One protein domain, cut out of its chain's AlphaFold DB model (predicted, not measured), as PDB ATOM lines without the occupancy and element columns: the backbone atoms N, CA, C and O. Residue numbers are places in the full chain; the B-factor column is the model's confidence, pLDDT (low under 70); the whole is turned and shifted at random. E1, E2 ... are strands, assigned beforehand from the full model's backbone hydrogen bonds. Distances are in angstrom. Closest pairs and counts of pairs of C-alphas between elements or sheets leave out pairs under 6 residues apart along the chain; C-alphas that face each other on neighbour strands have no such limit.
ATOM      1  N   PRO A  65     157.970 234.952 288.502       75.62
ATOM      2  CA  PRO A  65     157.267 234.210 289.544       75.62
ATOM      3  C   PRO A  65     158.124 233.046 290.082       75.62
ATOM      4  O   PRO A  65     158.836 232.389 289.312       75.62
ATOM      5  N   PRO A  66     158.088 232.770 291.400       74.69
ATOM      6  CA  PRO A  66     158.839 231.665 291.983       74.69
ATOM      7  C   PRO A  66     158.286 230.317 291.499       74.69
ATOM      8  O   PRO A  66     157.080 230.150 291.341       74.69
ATOM      9  N   GLY A  67     159.178 229.351 291.263       80.62
ATOM     10  CA  GLY A  67     158.782 227.960 291.016       80.62
ATOM     11  C   GLY A  67     158.388 227.232 292.303       80.62
ATOM     12  O   GLY A  67     158.552 227.763 293.405       80.62
ATOM     13  N   ASP A  68     157.912 226.000 292.159       84.25
ATOM     14  CA  ASP A  68     157.528 225.130 293.267       84.25
ATOM     15  C   ASP A  68     158.758 224.660 294.058       84.25
ATOM     16  O   ASP A  68     159.548 223.839 293.594       84.25
ATOM     17  N   ARG A  69     158.922 225.193 295.273       82.88
ATOM     18  CA  ARG A  69     160.036 224.854 296.173       82.88
ATOM     19  C   ARG A  69     159.790 223.604 297.017       82.88
ATOM     20  O   ARG A  69     160.688 223.216 297.758       82.88
ATOM     21  N   SER A  70     158.600 223.002 296.947       84.81
ATOM     22  CA  SER A  70     158.326 221.728 297.629       84.81
ATOM     23  C   SER A  70     159.049 220.551 296.965       84.81
ATOM     24  O   SER A  70     159.307 219.534 297.606       84.81
ATOM     25  N   GLN A  71     159.424 220.719 295.695       79.94
ATOM     26  CA  GLN A  71     160.156 219.752 294.890       79.94
ATOM     27  C   GLN A  71     161.649 220.119 294.806       79.94
ATOM     28  O   GLN A  71     162.003 221.299 294.936       79.94
ATOM     29  N   PRO A  72     162.546 219.138 294.577       83.69
ATOM     30  CA  PRO A  72     163.958 219.434 294.372       83.69
ATOM     31  C   PRO A  72     164.155 220.362 293.156       83.69
ATOM     32  O   PRO A  72     163.324 220.382 292.245       83.69
ATOM     33  N   PRO A  73     165.225 221.170 293.124       86.12
ATOM     34  CA  PRO A  73     165.493 222.047 291.988       86.12
ATOM     35  C   PRO A  73     165.707 221.243 290.692       86.12
ATOM     36  O   PRO A  73     166.263 220.152 290.708       86.12
ATOM     37  N   VAL A  74     165.267 221.792 289.558       86.62
ATOM     38  CA  VAL A  74     165.569 221.279 288.208       86.62
ATOM     39  C   VAL A  74     167.006 221.581 287.832       86.62
ATOM     40  O   VAL A  74     167.688 220.745 287.249       86.62
ATOM     41  N   ILE A  75     167.457 222.786 288.166       86.25
ATOM     42  CA  ILE A  75     168.856 223.176 288.045       86.25
ATOM     43  C   ILE A  75     169.304 223.584 289.437       86.25
ATOM     44  O   ILE A  75     168.814 224.585 289.967       86.25
ATOM     45  N   ALA A  76     170.184 222.792 290.039       86.00
ATOM     46  CA  ALA A  76     170.784 223.106 291.328       86.00
ATOM     47  C   ALA A  76     172.175 223.675 291.091       86.00
ATOM     48  O   ALA A  76     172.935 223.105 290.320       86.00
ATOM     49  N   CYS A  77     172.528 224.761 291.765       82.44
ATOM     50  CA  CYS A  77     173.866 225.334 291.729       82.44
ATOM     51  C   CYS A  77     174.451 225.408 293.142       82.44
ATOM     52  O   CYS A  77     173.722 225.366 294.134       82.44
ATOM     53  N   LYS A  78     175.768 225.613 293.251       78.38
ATOM     54  CA  LYS A  78     176.426 225.914 294.540       78.38
ATOM     55  C   LYS A  78     175.789 227.104 295.265       78.38
ATOM     56  O   LYS A  78     175.704 227.125 296.489       78.38
ATOM     57  N   ARG A  79     175.380 228.110 294.490       77.12
ATOM     58  CA  ARG A  79     174.687 229.320 294.938       77.12
ATOM     59  C   ARG A  79     173.185 229.116 294.771       77.12
ATOM     60  O   ARG A  79     172.683 229.121 293.647       77.12
ATOM     61  N   THR A  80     172.486 228.909 295.884       80.50
ATOM     62  CA  THR A  80     171.071 228.512 295.903       80.50
ATOM     63  C   THR A  80     170.137 229.587 295.346       80.50
ATOM     64  O   THR A  80     169.034 229.269 294.906       80.50
ATOM     65  N   GLU A  81     170.580 230.845 295.284       77.88
ATOM     66  CA  GLU A  81     169.856 231.941 294.639       77.88
ATOM     67  C   GLU A  81     169.684 231.757 293.119       77.88
ATOM     68  O   GLU A  81     168.736 232.294 292.546       77.88
ATOM     69  N   PHE A  82     170.555 230.968 292.477       79.56
ATOM     70  CA  PHE A  82     170.462 230.617 291.055       79.56
ATOM     71  C   PHE A  82     169.793 229.256 290.826       79.56
ATOM     72  O   PHE A  82     169.827 228.734 289.716       79.56
ATOM     73  N   ASN A  83     169.175 228.662 291.850       85.12
ATOM     74  CA  ASN A  83     168.427 227.427 291.657       85.12
ATOM     75  C   ASN A  83     167.161 227.684 290.832       85.12
ATOM     76  O   ASN A  83     166.402 228.636 291.058       85.12
ATOM     77  N   HIS A  84     166.894 226.780 289.897       85.94
ATOM     78  CA  HIS A  84     165.684 226.787 289.090       85.94
ATOM     79  C   HIS A  84     164.769 225.660 289.559       85.94
ATOM     80  O   HIS A  84     165.189 224.511 289.623       85.94
ATOM     81  N   TYR A  85     163.520 225.989 289.882       86.62
ATOM     82  CA  TYR A  85     162.545 225.052 290.445       86.62
ATOM     83  C   TYR A  85     161.467 224.668 289.420       86.62
ATOM     84  O   TYR A  85     161.215 225.453 288.494       86.62
ATOM     85  N   PRO A  86     160.814 223.501 289.578       84.81
ATOM     86  CA  PRO A  86     159.716 223.083 288.712       84.81
ATOM     87  C   PRO A  86     158.590 224.124 288.643       84.81
ATOM     88  O   PRO A  86     158.335 224.859 289.596       84.81
ATOM     89  N   GLY A  87     157.925 224.227 287.491       80.94
ATOM     90  CA  GLY A  87     156.799 225.151 287.293       80.94
ATOM     91  C   GLY A  87     157.163 226.639 287.200       80.94
ATOM     92  O   GLY A  87     156.280 227.464 286.974       80.94
ATOM     93  N   ARG A  88     158.446 227.010 287.324       81.62
ATOM     94  CA  ARG A  88     158.891 228.400 287.164       81.62
ATOM     95  C   ARG A  88     158.705 228.864 285.720       81.62
ATOM     96  O   ARG A  88     159.293 228.297 284.801       81.62
ATOM     97  N   GLN A  89     157.917 229.919 285.522       78.38
ATOM     98  CA  GLN A  89     157.729 230.534 284.210       78.38
ATOM     99  C   GLN A  89     158.719 231.675 284.009       78.38
ATOM    100  O   GLN A  89     158.816 232.589 284.826       78.38
ATOM    101  N   TYR A  90     159.446 231.621 282.898       78.69
ATOM    102  CA  TYR A  90     160.433 232.622 282.532       78.69
ATOM    103  C   TYR A  90     159.880 233.557 281.459       78.69
ATOM    104  O   TYR A  90     159.436 233.103 280.407       78.69
ATOM    105  N   ARG A  91     159.985 234.871 281.681       76.19
ATOM    106  CA  ARG A  91     159.762 235.848 280.605       76.19
ATOM    107  C   ARG A  91     160.787 235.675 279.472       76.19
ATOM    108  O   ARG A  91     161.960 235.415 279.728       76.19
ATOM    109  N   GLN A  92     160.320 235.814 278.230       66.00
ATOM    110  CA  GLN A  92     161.017 235.379 277.007       66.00
ATOM    111  C   GLN A  92     162.269 236.192 276.629       66.00
ATOM    112  O   GLN A  92     163.126 235.669 275.928       66.00
ATOM    113  N   MET A  93     162.380 237.452 277.061       64.69
ATOM    114  CA  MET A  93     163.430 238.384 276.597       64.69
ATOM    115  C   MET A  93     164.368 238.883 277.698       64.69
ATOM    116  O   MET A  93     165.142 239.811 277.492       64.69
ATOM    117  N   THR A  94     164.305 238.284 278.880       69.69
ATOM    118  CA  THR A  94     165.219 238.609 279.979       69.69
ATOM    119  C   THR A  94     166.360 237.606 279.980       69.69
ATOM    120  O   THR A  94     166.095 236.405 280.064       69.69
ATOM    121  N   GLU A  95     167.602 238.081 279.899       65.94
ATOM    122  CA  GLU A  95     168.786 237.242 280.082       65.94
ATOM    123  C   GLU A  95     168.750 236.623 281.486       65.94
ATOM    124  O   GLU A  95     168.548 237.324 282.480       65.94
ATOM    125  N   LYS A  96     168.873 235.294 281.571       70.56
ATOM    126  CA  LYS A  96     168.815 234.568 282.847       70.56
ATOM    127  C   LYS A  96     170.127 233.873 283.087       70.56
ATOM    128  O   LYS A  96     170.589 233.091 282.261       70.56
ATOM    129  N   HIS A  97     170.680 234.113 284.263       69.88
ATOM    130  CA  HIS A  97     171.797 233.336 284.758       69.88
ATOM    131  C   HIS A  97     171.306 231.923 285.085       69.88
ATOM    132  O   HIS A  97     170.612 231.728 286.076       69.88
ATOM    133  N   VAL A  98     171.633 230.967 284.208       67.75
ATOM    134  CA  VAL A  98     171.325 229.528 284.364       67.75
ATOM    135  C   VAL A  98     172.221 228.872 285.426       67.75
ATOM    136  O   VAL A  98     171.879 227.851 286.012       67.75
ATOM    137  N   ALA A  99     173.379 229.479 285.674       63.09
ATOM    138  CA  ALA A  99     174.319 229.153 286.735       63.09
ATOM    139  C   ALA A  99     174.989 230.454 287.197       63.09
ATOM    140  O   ALA A  99     174.762 231.516 286.607       63.09
ATOM    141  N   SER A 100     175.824 230.394 288.239       64.38
ATOM    142  CA  SER A 100     176.540 231.586 288.694       64.38
ATOM    143  C   SER A 100     177.315 232.213 287.519       64.38
ATOM    144  O   SER A 100     178.002 231.517 286.777       64.38
ATOM    145  N   GLY A 101     177.227 233.533 287.324       57.84
ATOM    146  CA  GLY A 101     177.976 234.242 286.269       57.84
ATOM    147  C   GLY A 101     179.493 234.259 286.495       57.84
ATOM    148  O   GLY A 101     180.224 235.014 285.862       57.84
ATOM    149  N   ALA A 102     179.975 233.472 287.450       57.56
ATOM    150  CA  ALA A 102     181.281 233.625 288.032       57.56
ATOM    151  C   ALA A 102     182.301 232.626 287.462       57.56
ATOM    152  O   ALA A 102     183.436 232.657 287.910       57.56
ATOM    153  N   TRP A 103     181.995 231.796 286.457       58.84
ATOM    154  CA  TRP A 103     182.958 230.816 285.906       58.84
ATOM    155  C   TRP A 103     184.292 231.441 285.444       58.84
ATOM    156  O   TRP A 103     185.319 230.771 285.454       58.84
ATOM    157  N   GLN A 104     184.305 232.738 285.115       58.81
ATOM    158  CA  GLN A 104     185.509 233.508 284.760       58.81
ATOM    159  C   GLN A 104     186.221 234.171 285.960       58.81
ATOM    160  O   GLN A 104     187.240 234.837 285.796       58.81
ATOM    161  N   HIS A 105     185.708 234.006 287.179       66.31
ATOM    162  CA  HIS A 105     186.186 234.652 288.399       66.31
ATOM    163  C   HIS A 105     186.913 233.657 289.317       66.31
ATOM    164  O   HIS A 105     186.454 232.538 289.544       66.31
ATOM    165  N   ARG A 106     188.030 234.078 289.930       69.38
ATOM    166  CA  ARG A 106     188.889 233.230 290.789       69.38
ATOM    167  C   ARG A 106     188.147 232.570 291.965       69.38
ATOM    168  O   ARG A 106     188.544 231.495 292.410       69.38
ATOM    169  N   LEU A 107     187.078 233.197 292.463       63.59
ATOM    170  CA  LEU A 107     186.251 232.671 293.564       63.59
ATOM    171  C   LEU A 107     185.332 231.505 293.156       63.59
ATOM    172  O   LEU A 107     184.723 230.879 294.019       63.59
ATOM    173  N   SER A 108     185.259 231.178 291.868       64.50
ATOM    174  CA  SER A 108     184.362 230.143 291.328       64.50
ATOM    175  C   SER A 108     185.041 228.800 291.143       64.50
ATOM    176  O   SER A 108     184.507 227.890 290.513       64.50
ATOM    177  N   LYS A 109     186.237 228.650 291.719       69.19
ATOM    178  CA  LYS A 109     186.910 227.363 291.821       69.19
ATOM    179  C   LYS A 109     186.006 226.395 292.600       69.19
ATOM    180  O   LYS A 109     185.667 226.644 293.758       69.19
ATOM    181  N   GLY A 110     185.597 225.308 291.946       72.06
ATOM    182  CA  GLY A 110     184.650 224.340 292.507       72.06
ATOM    183  C   GLY A 110     183.211 224.854 292.576       72.06
ATOM    184  O   GLY A 110     182.501 224.535 293.530       72.06
ATOM    185  N   ASP A 111     182.805 225.721 291.647       75.75
ATOM    186  CA  ASP A 111     181.391 225.955 291.355       75.75
ATOM    187  C   ASP A 111     180.812 224.771 290.565       75.75
ATOM    188  O   ASP A 111     181.537 224.085 289.842       75.75
ATOM    189  N   PHE A 112     179.522 224.502 290.736       77.88
ATOM    190  CA  PHE A 112     178.843 223.389 290.078       77.88
ATOM    191  C   PHE A 112     177.408 223.769 289.744       77.88
ATOM    192  O   PHE A 112     176.794 224.581 290.442       77.88
ATOM    193  N   PHE A 113     176.871 223.124 288.711       83.31
ATOM    194  CA  PHE A 113     175.435 222.984 288.550       83.31
ATOM    195  C   PHE A 113     175.082 221.535 288.207       83.31
ATOM    196  O   PHE A 113     175.851 220.844 287.536       83.31
ATOM    197  N   THR A 114     173.930 221.073 288.673       82.19
ATOM    198  CA  THR A 114     173.327 219.797 288.287       82.19
ATOM    199  C   THR A 114     172.017 220.077 287.572       82.19
ATOM    200  O   THR A 114     171.310 221.023 287.917       82.19
ATOM    201  N   ILE A 115     171.713 219.282 286.547       84.62
ATOM    202  CA  ILE A 115     170.427 219.322 285.852       84.62
ATOM    203  C   ILE A 115     169.730 218.003 286.148       84.62
ATOM    204  O   ILE A 115     170.119 216.962 285.614       84.62
ATOM    205  N   ASP A 116     168.702 218.063 286.983       78.25
ATOM    206  CA  ASP A 116     167.906 216.899 287.333       78.25
ATOM    207  C   ASP A 116     166.777 216.733 286.313       78.25
ATOM    208  O   ASP A 116     166.036 217.667 285.987       78.25
ATOM    209  N   GLN A 117     166.639 215.522 285.774       66.50
ATOM    210  CA  GLN A 117     165.529 215.192 284.885       66.50
ATOM    211  C   GLN A 117     164.244 215.064 285.706       66.50
ATOM    212  O   GLN A 117     163.948 214.011 286.262       66.50
ATOM    213  N   HIS A 118     163.467 216.143 285.769       65.62
ATOM    214  CA  HIS A 118     162.204 216.180 286.521       65.62
ATOM    215  C   HIS A 118     161.026 215.500 285.821       65.62
ATOM    216  O   HIS A 118     160.055 215.126 286.470       65.62
ATOM    217  N   PHE A 119     161.104 215.292 284.505       62.56
ATOM    218  CA  PHE A 119     160.043 214.637 283.740       62.56
ATOM    219  C   PHE A 119     160.618 213.522 282.868       62.56
ATOM    220  O   PHE A 119     161.600 213.719 282.151       62.56
TER     221      PHE A 119
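AT A GLANCE: This is residues 65 to 119 of the 258 residues of the protein "Hypothetical protein" of Rotaria sp. Silwood1 (UniProt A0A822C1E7). This is a chain of little regular structure: a small two-stranded hairpin of E1 and E2 along one edge, with one wide, wandering loop, residues 78 to 112, joining them. From E1 the loop folds back past the first printed residues, then swings out and round to the other end of the domain before E2. The 55 printed residues hold two named strands, E1 then E2, antiparallel, and no named helix; the class is all strand, with 6 residues in named elements. The whole is only just compact, close to loose, with a radius of gyration of the C-alphas of 12.0 A and spans of 33 by 25 by 16 A.

IN THESE COORDINATES: Start at C-alpha 65, (157.267, 234.210, 289.544). Find E1, residues 75 to 77, from C-alpha 75 at (168.856, 223.176, 288.045), 6.6 A long. E2, residues 113 to 115, runs 6.8 A to C-alpha 115 at (170.427, 219.322, 285.852).

HOW THE PARTS SIT: E1 and E2 form a hairpin, antiparallel at 165 degrees. Look for N 114 and O 76, within hydrogen-bond range at 2.8 A.

THE WHOLE: The farthest C-alphas, of Arg 106 and Phe 119, are 35.0 A apart. The printed part has no cut; the link from E1 to E2 is long. Confidence is under 70 at residues 92 to 95, 97 to 109 and 117 to 119.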